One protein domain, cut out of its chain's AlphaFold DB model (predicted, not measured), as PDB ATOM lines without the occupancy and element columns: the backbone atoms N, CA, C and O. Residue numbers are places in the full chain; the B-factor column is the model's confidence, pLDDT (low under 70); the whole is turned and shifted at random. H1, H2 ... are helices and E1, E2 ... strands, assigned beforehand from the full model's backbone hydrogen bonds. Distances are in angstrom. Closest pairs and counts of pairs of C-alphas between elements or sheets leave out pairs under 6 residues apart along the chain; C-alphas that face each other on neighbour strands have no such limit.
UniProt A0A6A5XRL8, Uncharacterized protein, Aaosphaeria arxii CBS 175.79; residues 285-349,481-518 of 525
ATOM      1  N   ILE A 285     149.146 120.901  96.016       95.88
ATOM      2  CA  ILE A 285     149.604 122.155  95.415       95.88
ATOM      3  C   ILE A 285     148.676 122.687  94.319       95.88
ATOM      4  O   ILE A 285     148.419 123.888  94.255       95.88
ATOM      5  N   ASP A 286     148.179 121.819  93.446       97.19
ATOM      6  CA  ASP A 286     147.348 122.186  92.304       97.19
ATOM      7  C   ASP A 286     145.998 122.759  92.747       97.19
ATOM      8  O   ASP A 286     145.502 123.707  92.133       97.19
ATOM      9  N   VAL A 287     145.454 122.254  93.855       96.75
ATOM     10  CA  VAL A 287     144.236 122.774  94.482       96.75
ATOM     11  C   VAL A 287     144.485 124.143  95.106       96.75
ATOM     12  O   VAL A 287     143.736 125.076  94.813       96.75
ATOM     13  N   LEU A 288     145.555 124.309  95.893       97.19
ATOM     14  CA  LEU A 288     145.894 125.608  96.490       97.19
ATOM     15  C   LEU A 288     146.182 126.663  95.412       97.19
ATOM     16  O   LEU A 288     145.608 127.751  95.435       97.19
ATOM     17  N   VAL A 289     147.038 126.351  94.438       97.44
ATOM     18  CA  VAL A 289     147.373 127.267  93.339       97.44
ATOM     19  C   VAL A 289     146.144 127.548  92.477       97.44
ATOM     20  O   VAL A 289     145.921 128.692  92.083       97.44
ATOM     21  N   GLY A 290     145.313 126.541  92.202       96.88
ATOM     22  CA  GLY A 290     144.041 126.710  91.503       96.88
ATOM     23  C   GLY A 290     143.108 127.683  92.224       96.88
ATOM     24  O   GLY A 290     142.561 128.589  91.590       96.88
ATOM     25  N   PHE A 291     142.994 127.547  93.547       97.00
ATOM     26  CA  PHE A 291     142.233 128.449  94.405       97.00
ATOM     27  C   PHE A 291     142.795 129.876  94.375       97.00
ATOM     28  O   PHE A 291     142.079 130.816  94.029       97.00
ATOM     29  N   LEU A 292     144.093 130.058  94.639       97.25
ATOM     30  CA  LEU A 292     144.733 131.379  94.638       97.25
ATOM     31  C   LEU A 292     144.672 132.056  93.260       97.25
ATOM     32  O   LEU A 292     144.478 133.271  93.166       97.25
ATOM     33  N   ARG A 293     144.761 131.286  92.168       96.88
ATOM     34  CA  ARG A 293     144.646 131.797  90.793       96.88
ATOM     35  C   ARG A 293     143.301 132.458  90.519       96.88
ATOM     36  O   ARG A 293     143.264 133.407  89.734       96.88
ATOM     37  N   ALA A 294     142.226 132.020  91.167       96.12
ATOM     38  CA  ALA A 294     140.921 132.660  91.039       96.12
ATOM     39  C   ALA A 294     140.896 134.079  91.636       96.12
ATOM     40  O   ALA A 294     140.186 134.947  91.129       96.12
ATOM     41  N   TYR A 295     141.735 134.344  92.643       96.00
ATOM     42  CA  TYR A 295     141.771 135.605  93.389       96.00
ATOM     43  C   TYR A 295     143.038 136.445  93.160       96.00
ATOM     44  O   TYR A 295     143.183 137.520  93.741       96.00
ATOM     45  N   LYS A 296     143.936 136.027  92.256       95.88
ATOM     46  CA  LYS A 296     145.241 136.676  92.000       95.88
ATOM     47  C   LYS A 296     145.193 138.174  91.668       95.88
ATOM     48  O   LYS A 296     146.192 138.877  91.807       95.88
ATOM     49  N   ARG A 297     144.047 138.665  91.175       95.69
ATOM     50  CA  ARG A 297     143.843 140.078  90.799       95.69
ATOM     51  C   ARG A 297     143.305 140.940  91.937       95.69
ATOM     52  O   ARG A 297     143.528 142.151  91.917       95.69
ATOM     53  N   THR A 298     142.558 140.340  92.856       96.31
ATOM     54  CA  THR A 298     141.829 141.059  93.905       96.31
ATOM     55  C   THR A 298     142.613 141.038  95.212       96.31
ATOM     56  O   THR A 298     142.778 142.093  95.822       96.31
ATOM     57  N   VAL A 299     143.176 139.881  95.581       96.50
ATOM     58  CA  VAL A 299     143.923 139.702  96.830       96.50
ATOM     59  C   VAL A 299     145.248 140.469  96.789       96.50
ATOM     60  O   VAL A 299     145.999 140.433  95.809       96.50
ATOM     61  N   ARG A 300     145.500 141.195  97.875       95.19
ATOM     62  CA  ARG A 300     146.673 142.030  98.149       95.19
ATOM     63  C   ARG A 300     147.382 141.557  99.412       95.19
ATOM     64  O   ARG A 300     148.604 141.553  99.431       95.19
ATOM     65  N   ASP A 301     146.636 141.093 100.404       93.69
ATOM     66  CA  ASP A 301     147.178 140.619 101.671       93.69
ATOM     67  C   ASP A 301     146.846 139.136 101.820       93.69
ATOM     68  O   ASP A 301     145.671 138.756 101.840       93.69
ATOM     69  N   LEU A 302     147.874 138.292 101.878       94.62
ATOM     70  CA  LEU A 302     147.710 136.847 101.995       94.62
ATOM     71  C   LEU A 302     148.337 136.342 103.293       94.62
ATOM     72  O   LEU A 302     149.524 136.538 103.535       94.62
ATOM     73  N   ARG A 303     147.540 135.641 104.099       94.19
ATOM     74  CA  ARG A 303     147.977 134.963 105.319       94.19
ATOM     75  C   ARG A 303     147.761 133.463 105.184       94.19
ATOM     76  O   ARG A 303     146.627 133.026 105.004       94.19
ATOM     77  N   LEU A 304     148.845 132.697 105.274       94.06
ATOM     78  CA  LEU A 304     148.831 131.236 105.306       94.06
ATOM     79  C   LEU A 304     149.419 130.771 106.639       94.06
ATOM     80  O   LEU A 304     150.585 131.043 106.929       94.06
ATOM     81  N   GLU A 305     148.624 130.074 107.442       90.50
ATOM     82  CA  GLU A 305     149.034 129.605 108.766       90.50
ATOM     83  C   GLU A 305     148.676 128.137 108.980       90.50
ATOM     84  O   GLU A 305     147.604 127.695 108.585       90.50
ATOM     85  N   ASP A 306     149.581 127.362 109.583       89.62
ATOM     86  CA  ASP A 306     149.373 125.931 109.830       89.62
ATOM     87  C   ASP A 306     148.870 125.222 108.550       89.62
ATOM     88  O   ASP A 306     147.827 124.571 108.530       89.62
ATOM     89  N   PHE A 307     149.576 125.411 107.432       92.12
ATOM     90  CA  PHE A 307     149.167 124.888 106.125       92.12
ATOM     91  C   PHE A 307     150.027 123.681 105.742       92.12
ATOM     92  O   PHE A 307     151.257 123.764 105.727       92.12
ATOM     93  N   ILE A 308     149.386 122.565 105.392       92.06
ATOM     94  CA  ILE A 308     150.047 121.318 104.997       92.06
ATOM     95  C   ILE A 308     149.832 121.079 103.496       92.06
ATOM     96  O   ILE A 308     148.696 120.971 103.032       92.06
ATOM     97  N   LEU A 309     150.926 120.977 102.735       93.81
ATOM     98  CA  LEU A 309     150.885 120.502 101.352       93.81
ATOM     99  C   LEU A 309     150.942 118.972 101.318       93.81
ATOM    100  O   LEU A 309     151.981 118.382 101.632       93.81
ATOM    101  N   THR A 310     149.844 118.335 100.898       93.56
ATOM    102  CA  THR A 310     149.786 116.869 100.730       93.56
ATOM    103  C   THR A 310     150.571 116.384  99.523       93.56
ATOM    104  O   THR A 310     151.001 115.240  99.509       93.56
ATOM    105  N   VAL A 311     150.734 117.214  98.492       93.75
ATOM    106  CA  VAL A 311     151.454 116.893  97.254       93.75
ATOM    107  C   VAL A 311     152.091 118.173  96.721       93.75
ATOM    108  O   VAL A 311     151.438 119.216  96.694       93.75
ATOM    109  N   GLY A 312     153.339 118.082  96.257       91.81
ATOM    110  CA  GLY A 312     154.092 119.199  95.675       91.81
ATOM    111  C   GLY A 312     155.065 119.866  96.648       91.81
ATOM    112  O   GLY A 312     155.281 119.383  97.760       91.81
ATOM    113  N   ALA A 313     155.669 120.969  96.205       90.25
ATOM    114  CA  ALA A 313     156.625 121.746  96.985       90.25
ATOM    115  C   ALA A 313     156.160 123.198  97.152       90.25
ATOM    116  O   ALA A 313     155.585 123.804  96.251       90.25
ATOM    117  N   TRP A 314     156.459 123.794  98.305       89.31
ATOM    118  CA  TRP A 314     156.148 125.203  98.562       89.31
ATOM    119  C   TRP A 314     156.901 126.169  97.638       89.31
ATOM    120  O   TRP A 314     156.387 127.246  97.351       89.31
ATOM    121  N   SER A 315     158.068 125.779  97.112       87.06
ATOM    122  CA  SER A 315     158.804 126.552  96.100       87.06
ATOM    123  C   SER A 315     157.949 126.859  94.871       87.06
ATOM    124  O   SER A 315     158.001 127.965  94.345       87.06
ATOM    125  N   ASP A 316     157.117 125.912  94.447       92.81
ATOM    126  CA  ASP A 316     156.237 126.072  93.291       92.81
ATOM    127  C   ASP A 316     155.064 127.017  93.612       92.81
ATOM    128  O   ASP A 316     154.656 127.824  92.776       92.81
ATOM    129  N   VAL A 317     154.554 126.971  94.849       94.31
ATOM    130  CA  VAL A 317     153.539 127.914  95.351       94.31
ATOM    131  C   VAL A 317     154.102 129.338  95.386       94.31
ATOM    132  O   VAL A 317     153.443 130.270  94.923       94.31
ATOM    133  N   PHE A 318     155.331 129.513  95.879       93.06
ATOM    134  CA  PHE A 318     156.015 130.808  95.905       93.06
ATOM    135  C   PHE A 318     156.357 131.316  94.506       93.06
ATOM    136  O   PHE A 318     156.161 132.499  94.239       93.06
ATOM    137  N   GLY A 319     156.786 130.434  93.599       92.75
ATOM    138  CA  GLY A 319     156.977 130.764  92.186       92.75
ATOM    139  C   GLY A 319     155.686 131.284  91.553       92.75
ATOM    140  O   GLY A 319     155.677 132.352  90.950       92.75
ATOM    141  N   PHE A 320     154.558 130.612  91.795       96.44
ATOM    142  CA  PHE A 320     153.251 131.100  91.354       96.44
ATOM    143  C   PHE A 320     152.887 132.469  91.957       96.44
ATOM    144  O   PHE A 320     152.408 133.343  91.232       96.44
ATOM    145  N   MET A 321     153.097 132.683  93.261       94.62
ATOM    146  CA  MET A 321     152.821 133.980  93.897       94.62
ATOM    147  C   MET A 321     153.670 135.099  93.285       94.62
ATOM    148  O   MET A 321     153.145 136.179  93.024       94.62
ATOM    149  N   LEU A 322     154.949 134.819  93.026       91.88
ATOM    150  CA  LEU A 322     155.894 135.738  92.398       91.88
ATOM    151  C   LEU A 322     155.484 136.093  90.960       91.88
ATOM    152  O   LEU A 322     155.551 137.259  90.575       91.88
ATOM    153  N   ASP A 323     155.058 135.098  90.183       95.25
ATOM    154  CA  ASP A 323     154.792 135.254  88.752       95.25
ATOM    155  C   ASP A 323     153.384 135.792  88.450       95.25
ATOM    156  O   ASP A 323     153.187 136.533  87.483       95.25
ATOM    157  N   GLU A 324     152.377 135.395  89.236       96.75
ATOM    158  CA  GLU A 324     150.967 135.629  88.908       96.75
ATOM    159  C   GLU A 324     150.226 136.574  89.869       96.75
ATOM    160  O   GLU A 324     149.180 137.112  89.477       96.75
ATOM    161  N   MET A 325     150.701 136.779  91.103       94.38
ATOM    162  CA  MET A 325     149.998 137.589  92.107       94.38
ATOM    163  C   MET A 325     150.611 138.985  92.275       94.38
ATOM    164  O   MET A 325     151.759 139.249  91.947       94.38
ATOM    165  N   THR A 326     149.805 139.917  92.782       92.94
ATOM    166  CA  THR A 326     150.212 141.309  93.056       92.94
ATOM    167  C   THR A 326     150.017 141.609  94.540       92.94
ATOM    168  O   THR A 326     149.188 142.436  94.921       92.94
ATOM    169  N   LEU A 327     150.724 140.845  95.375       90.56
ATOM    170  CA  LEU A 327     150.647 140.930  96.832       90.56
ATOM    171  C   LEU A 327     151.380 142.175  97.355       90.56
ATOM    172  O   LEU A 327     152.421 142.562  96.835       90.56
ATOM    173  N   GLN A 328     150.804 142.792  98.381       88.69
ATOM    174  CA  GLN A 328     151.363 143.888  99.175       88.69
ATOM    175  C   GLN A 328     151.844 143.381 100.537       88.69
ATOM    176  O   GLN A 328     152.855 143.864 101.039       88.69
ATOM    177  N   SER A 329     151.148 142.388 101.099       86.00
ATOM    178  CA  SER A 329     151.497 141.738 102.362       86.00
ATOM    179  C   SER A 329     151.437 140.218 102.229       86.00
ATOM    180  O   SER A 329     150.548 139.670 101.564       86.00
ATOM    181  N   LEU A 330     152.390 139.539 102.869       88.38
ATOM    182  CA  LEU A 330     152.466 138.084 102.935       88.38
ATOM    183  C   LEU A 330     152.868 137.652 104.349       88.38
ATOM    184  O   LEU A 330     153.970 137.946 104.807       88.38
ATOM    185  N   TYR A 331     151.984 136.911 105.013       86.69
ATOM    186  CA  TYR A 331     152.240 136.302 106.316       86.69
ATOM    187  C   TYR A 331     152.263 134.783 106.178       86.69
ATOM    188  O   TYR A 331     151.288 134.196 105.701       86.69
ATOM    189  N   LEU A 332     153.353 134.150 106.616       85.62
ATOM    190  CA  LEU A 332     153.546 132.704 106.530       85.62
ATOM    191  C   LEU A 332     153.928 132.137 107.902       85.62
ATOM    192  O   LEU A 332     154.991 132.440 108.447       85.62
ATOM    193  N   CYS A 333     153.098 131.250 108.441       84.75
ATOM    194  CA  CYS A 333     153.340 130.607 109.731       84.75
ATOM    195  C   CYS A 333     153.138 129.091 109.624       84.75
ATOM    196  O   CYS A 333     152.149 128.632 109.065       84.75
ATOM    197  N   ASN A 334     154.074 128.304 110.170       84.50
ATOM    198  CA  ASN A 334     153.947 126.843 110.296       84.50
ATOM    199  C   ASN A 334     153.538 126.119 109.000       84.50
ATOM    200  O   ASN A 334     152.615 125.306 108.973       84.50
ATOM    201  N   LEU A 335     154.253 126.402 107.914       87.19
ATOM    202  CA  LEU A 335     154.033 125.720 106.646       87.19
ATOM    203  C   LEU A 335     154.753 124.365 106.630       87.19
ATOM    204  O   LEU A 335     155.949 124.267 106.925       87.19
ATOM    205  N   CYS A 336     154.032 123.318 106.249       86.69
ATOM    206  CA  CYS A 336     154.530 121.948 106.211       86.69
ATOM    207  C   CYS A 336     154.378 121.363 104.802       86.69
ATOM    208  O   CYS A 336     153.379 121.602 104.125       86.69
ATOM    209  N   GLY A 337     155.366 120.594 104.351       82.62
ATOM    210  CA  GLY A 337     155.225 119.655 103.234       82.62
ATOM    211  C   GLY A 337     155.348 118.215 103.734       82.62
ATOM    212  O   GLY A 337     155.789 117.997 104.862       82.62
ATOM    213  N   LEU A 338     155.008 117.230 102.894       69.62
ATOM    214  CA  LEU A 338     155.060 115.796 103.240       69.62
ATOM    215  C   LEU A 338     156.373 115.333 103.896       69.62
ATOM    216  O   LEU A 338     156.366 114.382 104.672       69.62
ATOM    217  N   SER A 339     157.498 115.958 103.548       60.19
ATOM    218  CA  SER A 339     158.829 115.489 103.948       60.19
ATOM    219  C   SER A 339     159.556 116.440 104.897       60.19
ATOM    220  O   SER A 339     160.486 116.016 105.577       60.19
ATOM    221  N   HIS A 340     159.144 117.709 104.969       66.50
ATOM    222  CA  HIS A 340     159.874 118.741 105.699       66.50
ATOM    223  C   HIS A 340     158.923 119.808 106.248       66.50
ATOM    224  O   HIS A 340     158.053 120.318 105.537       66.50
ATOM    225  N   ARG A 341     159.130 120.192 107.511       62.78
ATOM    226  CA  ARG A 341     158.609 121.458 108.036       62.78
ATOM    227  C   ARG A 341     159.456 122.577 107.444       62.78
ATOM    228  O   ARG A 341     160.682 122.513 107.534       62.78
ATOM    229  N   MET A 342     158.830 123.589 106.853       59.94
ATOM    230  CA  MET A 342     159.584 124.765 106.434       59.94
ATOM    231  C   MET A 342     159.916 125.597 107.667       59.94
ATOM    232  O   MET A 342     159.031 126.095 108.361       59.94
ATOM    233  N   SER A 343     161.208 125.715 107.955       51.72
ATOM    234  CA  SER A 343     161.728 126.696 108.897       51.72
ATOM    235  C   SER A 343     162.340 127.823 108.095       51.72
ATOM    236  O   SER A 343     163.262 127.599 107.308       51.72
ATOM    237  N   PHE A 344     161.869 129.038 108.310       56.44
ATOM    238  CA  PHE A 344     162.496 130.177 107.688       56.44
ATOM    239  C   PHE A 344     163.671 130.670 108.544       56.44
ATOM    240  O   PHE A 344     163.496 131.228 109.629       56.44
ATOM    241  N   ALA A 345     164.895 130.441 108.073       40.09
ATOM    242  CA  ALA A 345     166.083 130.979 108.719       40.09
ATOM    243  C   ALA A 345     166.269 132.450 108.321       40.09
ATOM    244  O   ALA A 345     166.356 132.785 107.141       40.09
ATOM    245  N   LYS A 346     166.367 133.344 109.310       39.41
ATOM    246  CA  LYS A 346     166.793 134.729 109.087       39.41
ATOM    247  C   LYS A 346     168.243 134.710 108.594       39.41
ATOM    248  O   LYS A 346     169.151 134.501 109.395       39.41
ATOM    249  N   ILE A 347     168.477 134.954 107.304       35.81
ATOM    250  CA  ILE A 347     169.813 135.323 106.828       35.81
ATOM    251  C   ILE A 347     170.016 136.774 107.252       35.81
ATOM    252  O   ILE A 347     169.651 137.712 106.546       35.81
ATOM    253  N   LEU A 348     170.552 136.969 108.456       33.31
ATOM    254  CA  LEU A 348     171.202 138.225 108.794       33.31
ATOM    255  C   LEU A 348     172.415 138.326 107.871       33.31
ATOM    256  O   LEU A 348     173.484 137.805 108.177       33.31
ATOM    257  N   ALA A 349     172.246 138.961 106.712       32.47
ATOM    258  CA  ALA A 349     173.388 139.544 106.041       32.47
ATOM    259  C   ALA A 349     173.959 140.555 107.037       32.47
ATOM    260  O   ALA A 349     173.353 141.602 107.276       32.47
ATOM    261  N   THR A 481     160.838 146.563 105.277       41.34
ATOM    262  CA  THR A 481     160.410 145.177 105.498       41.34
ATOM    263  C   THR A 481     161.140 144.617 106.716       41.34
ATOM    264  O   THR A 481     162.352 144.390 106.683       41.34
ATOM    265  N   TYR A 482     160.412 144.388 107.806       43.50
ATOM    266  CA  TYR A 482     160.945 143.654 108.948       43.50
ATOM    267  C   TYR A 482     160.719 142.163 108.719       43.50
ATOM    268  O   TYR A 482     159.610 141.745 108.417       43.50
ATOM    269  N   ILE A 483     161.777 141.365 108.872       47.84
ATOM    270  CA  ILE A 483     161.652 139.922 109.095       47.84
ATOM    271  C   ILE A 483     161.734 139.726 110.604       47.84
ATOM    272  O   ILE A 483     162.832 139.681 111.179       47.84
ATOM    273  N   THR A 484     160.580 139.650 111.258       43.06
ATOM    274  CA  THR A 484     160.508 139.305 112.677       43.06
ATOM    275  C   THR A 484     160.518 137.787 112.789       43.06
ATOM    276  O   THR A 484     159.563 137.123 112.403       43.06
ATOM    277  N   ARG A 485     161.619 137.231 113.295       41.78
ATOM    278  CA  ARG A 485     161.673 135.844 113.765       41.78
ATOM    279  C   ARG A 485     161.714 135.898 115.287       41.78
ATOM    280  O   ARG A 485     162.667 136.459 115.828       41.78
ATOM    281  N   GLN A 486     160.706 135.354 115.962       42.91
ATOM    282  CA  GLN A 486     160.830 135.033 117.384       42.91
ATOM    283  C   GLN A 486     161.759 133.822 117.515       42.91
ATOM    284  O   GLN A 486     161.672 132.889 116.717       42.91
ATOM    285  N   GLU A 487     162.679 133.853 118.481       38.53
ATOM    286  CA  GLU A 487     163.755 132.855 118.618       38.53
ATOM    287  C   GLU A 487     163.229 131.410 118.746       38.53
ATOM    288  O   GLU A 487     163.913 130.479 118.322       38.53
ATOM    289  N   ASP A 488     161.970 131.244 119.170       44.47
ATOM    290  CA  ASP A 488     161.321 129.950 119.410       44.47
ATOM    291  C   ASP A 488     160.235 129.569 118.385       44.47
ATOM    292  O   ASP A 488     159.567 128.542 118.530       44.47
ATOM    293  N   THR A 489     160.028 130.363 117.328       43.22
ATOM    294  CA  THR A 489     158.943 130.131 116.362       43.22
ATOM    295  C   THR A 489     159.446 129.959 114.924       43.22
ATOM    296  O   THR A 489     160.497 130.455 114.517       43.22
ATOM    297  N   ASN A 490     158.673 129.216 114.122       49.94
ATOM    298  CA  ASN A 490     158.922 129.005 112.690       49.94
ATOM    299  C   ASN A 490     158.109 129.971 111.806       49.94
ATOM    300  O   ASN A 490     157.777 129.615 110.676       49.94
ATOM    301  N   TYR A 491     157.738 131.155 112.305       47.03
ATOM    302  CA  TYR A 491     156.968 132.116 111.509       47.03
ATOM    303  C   TYR A 491     157.881 133.135 110.819       47.03
ATOM    304  O   TYR A 491     158.907 133.546 111.367       47.03
ATOM    305  N   ILE A 492     157.489 133.529 109.605       56.78
ATOM    306  CA  ILE A 492     157.946 134.757 108.962       56.78
ATOM    307  C   ILE A 492     156.750 135.665 108.771       56.78
ATOM    308  O   ILE A 492     155.767 135.336 108.107       56.78
ATOM    309  N   GLU A 493     156.901 136.851 109.325       50.47
ATOM    310  CA  GLU A 493     156.032 137.975 109.079       50.47
ATOM    311  C   GLU A 493     156.817 138.978 108.238       50.47
ATOM    312  O   GLU A 493     157.880 139.433 108.659       50.47
ATOM    313  N   LEU A 494     156.338 139.253 107.022       57.41
ATOM    314  CA  LEU A 494     156.846 140.330 106.176       57.41
ATOM    315  C   LEU A 494     155.869 141.492 106.291       57.41
ATOM    316  O   LEU A 494     154.951 141.638 105.484       57.41
ATOM    317  N   GLU A 495     156.050 142.298 107.331       47.28
ATOM    318  CA  GLU A 495     155.186 143.441 107.600       47.28
ATOM    319  C   GLU A 495     155.850 144.777 107.243       47.28
ATOM    320  O   GLU A 495     157.056 144.972 107.403       47.28
ATOM    321  N   HIS A 496     155.005 145.716 106.801       43.00
ATOM    322  CA  HIS A 496     155.284 147.150 106.678       43.00
ATOM    323  C   HIS A 496     156.300 147.554 105.589       43.00
ATOM    324  O   HIS A 496     157.304 148.214 105.834       43.00
ATOM    325  N   GLY A 497     155.943 147.273 104.334       49.69
ATOM    326  CA  GLY A 497     156.547 147.844 103.124       49.69
ATOM    327  C   GLY A 497     155.467 148.234 102.109       49.69
ATOM    328  O   GLY A 497     154.327 147.796 102.226       49.69
ATOM    329  N   ASN A 498     155.796 148.996 101.064       55.16
ATOM    330  CA  ASN A 498     154.929 149.131  99.873       55.16
ATOM    331  C   ASN A 498     154.825 147.825  99.040       55.16
ATOM    332  O   ASN A 498     154.199 147.825  97.979       55.16
ATOM    333  N   GLY A 499     155.439 146.732  99.508       56.75
ATOM    334  CA  GLY A 499     155.495 145.435  98.841       56.75
ATOM    335  C   GLY A 499     156.582 145.321  97.766       56.75
ATOM    336  O   GLY A 499     156.675 144.270  97.139       56.75
ATOM    337  N   GLU A 500     157.411 146.351  97.537       70.19
ATOM    338  CA  GLU A 500     158.434 146.334  96.472       70.19
ATOM    339  C   GLU A 500     159.518 145.266  96.684       70.19
ATOM    340  O   GLU A 500     160.025 144.720  95.705       70.19
ATOM    341  N   ASP A 501     159.806 144.912  97.938       71.38
ATOM    342  CA  ASP A 501     160.836 143.928  98.296       71.38
ATOM    343  C   ASP A 501     160.310 142.477  98.299       71.38
ATOM    344  O   ASP A 501     161.087 141.517  98.292       71.38
ATOM    345  N   LEU A 502     158.982 142.283  98.279       73.75
ATOM    346  CA  LEU A 502     158.359 140.955  98.343       73.75
ATOM    347  C   LEU A 502     158.764 140.043  97.164       73.75
ATOM    348  O   LEU A 502     159.072 138.874  97.408       73.75
ATOM    349  N   PRO A 503     158.836 140.524  95.903       77.38
ATOM    350  CA  PRO A 503     159.323 139.719  94.787       77.38
ATOM    351  C   PRO A 503     160.775 139.252  94.939       77.38
ATOM    352  O   PRO A 503     161.105 138.136  94.542       77.38
ATOM    353  N   GLU A 504     161.655 140.091  95.493       78.06
ATOM    354  CA  GLU A 504     163.056 139.723  95.725       78.06
ATOM    355  C   GLU A 504     163.159 138.656  96.816       78.06
ATOM    356  O   GLU A 504     163.872 137.667  96.639       78.06
ATOM    357  N   TRP A 505     162.381 138.800  97.890       77.81
ATOM    358  CA  TRP A 505     162.315 137.798  98.949       77.81
ATOM    359  C   TRP A 505     161.775 136.455  98.445       77.81
ATOM    360  O   TRP A 505     162.409 135.423  98.663       77.81
ATOM    361  N   LEU A 506     160.654 136.455  97.713       77.31
ATOM    362  CA  LEU A 506     160.092 135.234  97.125       77.31
ATOM    363  C   LEU A 506     161.094 134.567  96.178       77.31
ATOM    364  O   LEU A 506     161.280 133.355  96.249       77.31
ATOM    365  N   ARG A 507     161.793 135.349  95.343       79.31
ATOM    366  CA  ARG A 507     162.856 134.835  94.470       79.31
ATOM    367  C   ARG A 507     163.988 134.204  95.277       79.31
ATOM    368  O   ARG A 507     164.398 133.099  94.956       79.31
ATOM    369  N   MET A 508     164.443 134.854  96.347       75.50
ATOM    370  CA  MET A 508     165.488 134.314  97.219       75.50
ATOM    371  C   MET A 508     165.063 132.988  97.864       75.50
ATOM    372  O   MET A 508     165.860 132.056  97.899       75.50
ATOM    373  N   VAL A 509     163.818 132.875  98.336       72.31
ATOM    374  CA  VAL A 509     163.283 131.627  98.906       72.31
ATOM    375  C   VAL A 509     163.193 130.529  97.847       72.31
ATOM    376  O   VAL A 509     163.593 129.398  98.116       72.31
ATOM    377  N   VAL A 510     162.716 130.851  96.642       76.50
ATOM    378  CA  VAL A 510     162.664 129.909  95.512       76.50
ATOM    379  C   VAL A 510     164.074 129.439  95.136       76.50
ATOM    380  O   VAL A 510     164.301 128.236  95.033       76.50
ATOM    381  N   ASP A 511     165.033 130.357  95.012       74.56
ATOM    382  CA  ASP A 511     166.418 130.063  94.626       74.56
ATOM    383  C   ASP A 511     167.183 129.287  95.716       74.56
ATOM    384  O   ASP A 511     167.998 128.418  95.404       74.56
ATOM    385  N   GLN A 512     166.925 129.562  97.002       67.94
ATOM    386  CA  GLN A 512     167.573 128.876  98.128       67.94
ATOM    387  C   GLN A 512     166.964 127.507  98.425       67.94
ATOM    388  O   GLN A 512     167.703 126.581  98.743       67.94
ATOM    389  N   HIS A 513     165.648 127.329  98.282       57.97
ATOM    390  CA  HIS A 513     165.026 126.004  98.400       57.97
ATOM    391  C   HIS A 513     165.255 125.109  97.175       57.97
ATOM    392  O   HIS A 513     165.011 123.906  97.248       57.97
ATOM    393  N   MET A 514     165.807 125.651  96.087       47.38
ATOM    394  CA  MET A 514     166.417 124.856  95.016       47.38
ATOM    395  C   MET A 514     167.794 124.281  95.414       47.38
ATOM    396  O   MET A 514     168.367 123.507  94.646       47.38
ATOM    397  N   MET A 515     168.330 124.612  96.599       35.38
ATOM    398  CA  MET A 515     169.621 124.121  97.090       35.38
ATOM    399  C   MET A 515     169.460 123.236  98.339       35.38
ATOM    400  O   MET A 515     169.357 123.707  99.465       35.38
ATOM    401  N   GLU A 516     169.503 121.929  98.071       35.97
ATOM    402  CA  GLU A 516     169.692 120.777  98.967       35.97
ATOM    403  C   GLU A 516     168.542 120.364  99.918       35.97
ATOM    404  O   GLU A 516     168.129 121.121 100.798       35.97
ATOM    405  N   PRO A 517     168.057 119.104  99.823       38.22
ATOM    406  CA  PRO A 517     167.229 118.522 100.869       38.22
ATOM    407  C   PRO A 517     168.062 118.412 102.149       38.22
ATOM    408  O   PRO A 517     169.105 117.756 102.171       38.22
ATOM    409  N   VAL A 518     167.586 119.034 103.230       39.94
ATOM    410  CA  VAL A 518     168.106 118.777 104.576       39.94
ATOM    411  C   VAL A 518     167.959 117.276 104.813       39.94
ATOM    412  O   VAL A 518     166.843 116.754 104.772       39.94
TER     413      VAL A 518
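AT A GLANCE: This is residues 285 to 349 and 481 to 518 of the 525 residues of an uncharacterized protein of Aaosphaeria arxii CBS 175.79 (UniProt A0A6A5XRL8). A twisted sheet of four strands forms a wall, and three helices stand side by side in a row, H1, H2, H3, with H1 out by the sheet's E1 edge and with few close approaches between H2 or H3 and the sheet. H2 is in the middle of the row, H1 only grazes the sheet, and a long stretch with no named element, residues 334 to 349, folds back near Leu 338 and runs to a cut in the chain. The printed part has 103 residues with three named helices and four named strands, in the order H1, E1, H2, E2, E3, E4, H3. The sheet is mixed, in the order E1, E2, E4, E3, and the class is mixed, helices and strands. The whole is compact, with a radius of gyration of the C-alphas of 13.2 A, and its outline is rounded, spanning 35 by 32 by 23 A.

HOW THE PARTS SIT: In the sheet, E1, residues 301 to 309, is an edge strand, and it bends by 84 degrees at residue 306. Its neighbour E2, residues 329 to 333, is parallel to it, at 25 degrees between their directions; N 304 and O 331 are 2.9 A apart, within hydrogen-bond range, as are N 333 and O 304, also 2.9 A. Beyond the bend, residues 308 to 309 of E1 pair in parallel with residues 336 to 337. E4, residues 491 to 495, is antiparallel to E2 at 167 degrees, with N 492 and O 332 within hydrogen-bond range at 3.0 A. The other edge strand, E3, residues 482 to 484, forms a hairpin with E4; the two are antiparallel at 156 degrees, with N 482 and O 495 at 3.4 A, within hydrogen-bond range. H2, residues 314 to 324, stands between E1 and E2 in the chain, and the three form a strand-helix-strand unit, two parallel neighbour strands with a helix between, whose crossover is right-handed. H2 is not on the sheet, but only just, with 4 pairs of C-alphas within 10 A. H3, residues 502 to 513, touches H2 at a shallow tilt of 32 degrees, opposite ways; their closest C-alphas, those of Ser 315 and Val 510, are 5.1 A apart. H3 too is only just not on the sheet, with 4 pairs of C-alphas within 10 A. H1, residues 285 to 295, touches H2 at a shallow tilt of 25 degrees, the same way, with the C-alphas of Val 289 and Val 317 closest at 6.5 A. H1 only grazes the sheet with its residues 285 to 292, and H1 and H3 are apart. Every O i to N i+4 pair is within hydrogen-bond range in H2 and H3, and 6 of 7 are in H1.

IN THESE COORDINATES: E1 is the longest strand by residues and measures 20.5 A from first to last C-alpha, while E2 measures 13.5 A, E4 12.1 A and E3 5.7 A. H3, the longest helix by residues, measures 16.4 A, H1 15.7 A and H2 15.1 A. H1 begins at C-alpha 285, (149.604, 122.155, 95.415). E1 begins at C-alpha 301, (147.178, 140.619, 101.671), and H3 ends at C-alpha 513, (165.026, 126.004, 98.400).

THE WHOLE: The two C-alphas farthest apart, those of Ala 294 and Ala 349, are 36.4 A from each other. Residues 350 to 480 are not printed, and C-alphas 349 and 481 are 14.2 A apart across this cut, which falls in the link from E2 to E3. Of the links that are printed whole, H1 to E1, E1 to H2 and H2 to E2 are tight, and E3 to E4 and E4 to H3 are short. The mean pLDDT of the printed part is 74.2; 38 residues are under 70, namely 338 to 349, 481 to 499 and 512 to 518.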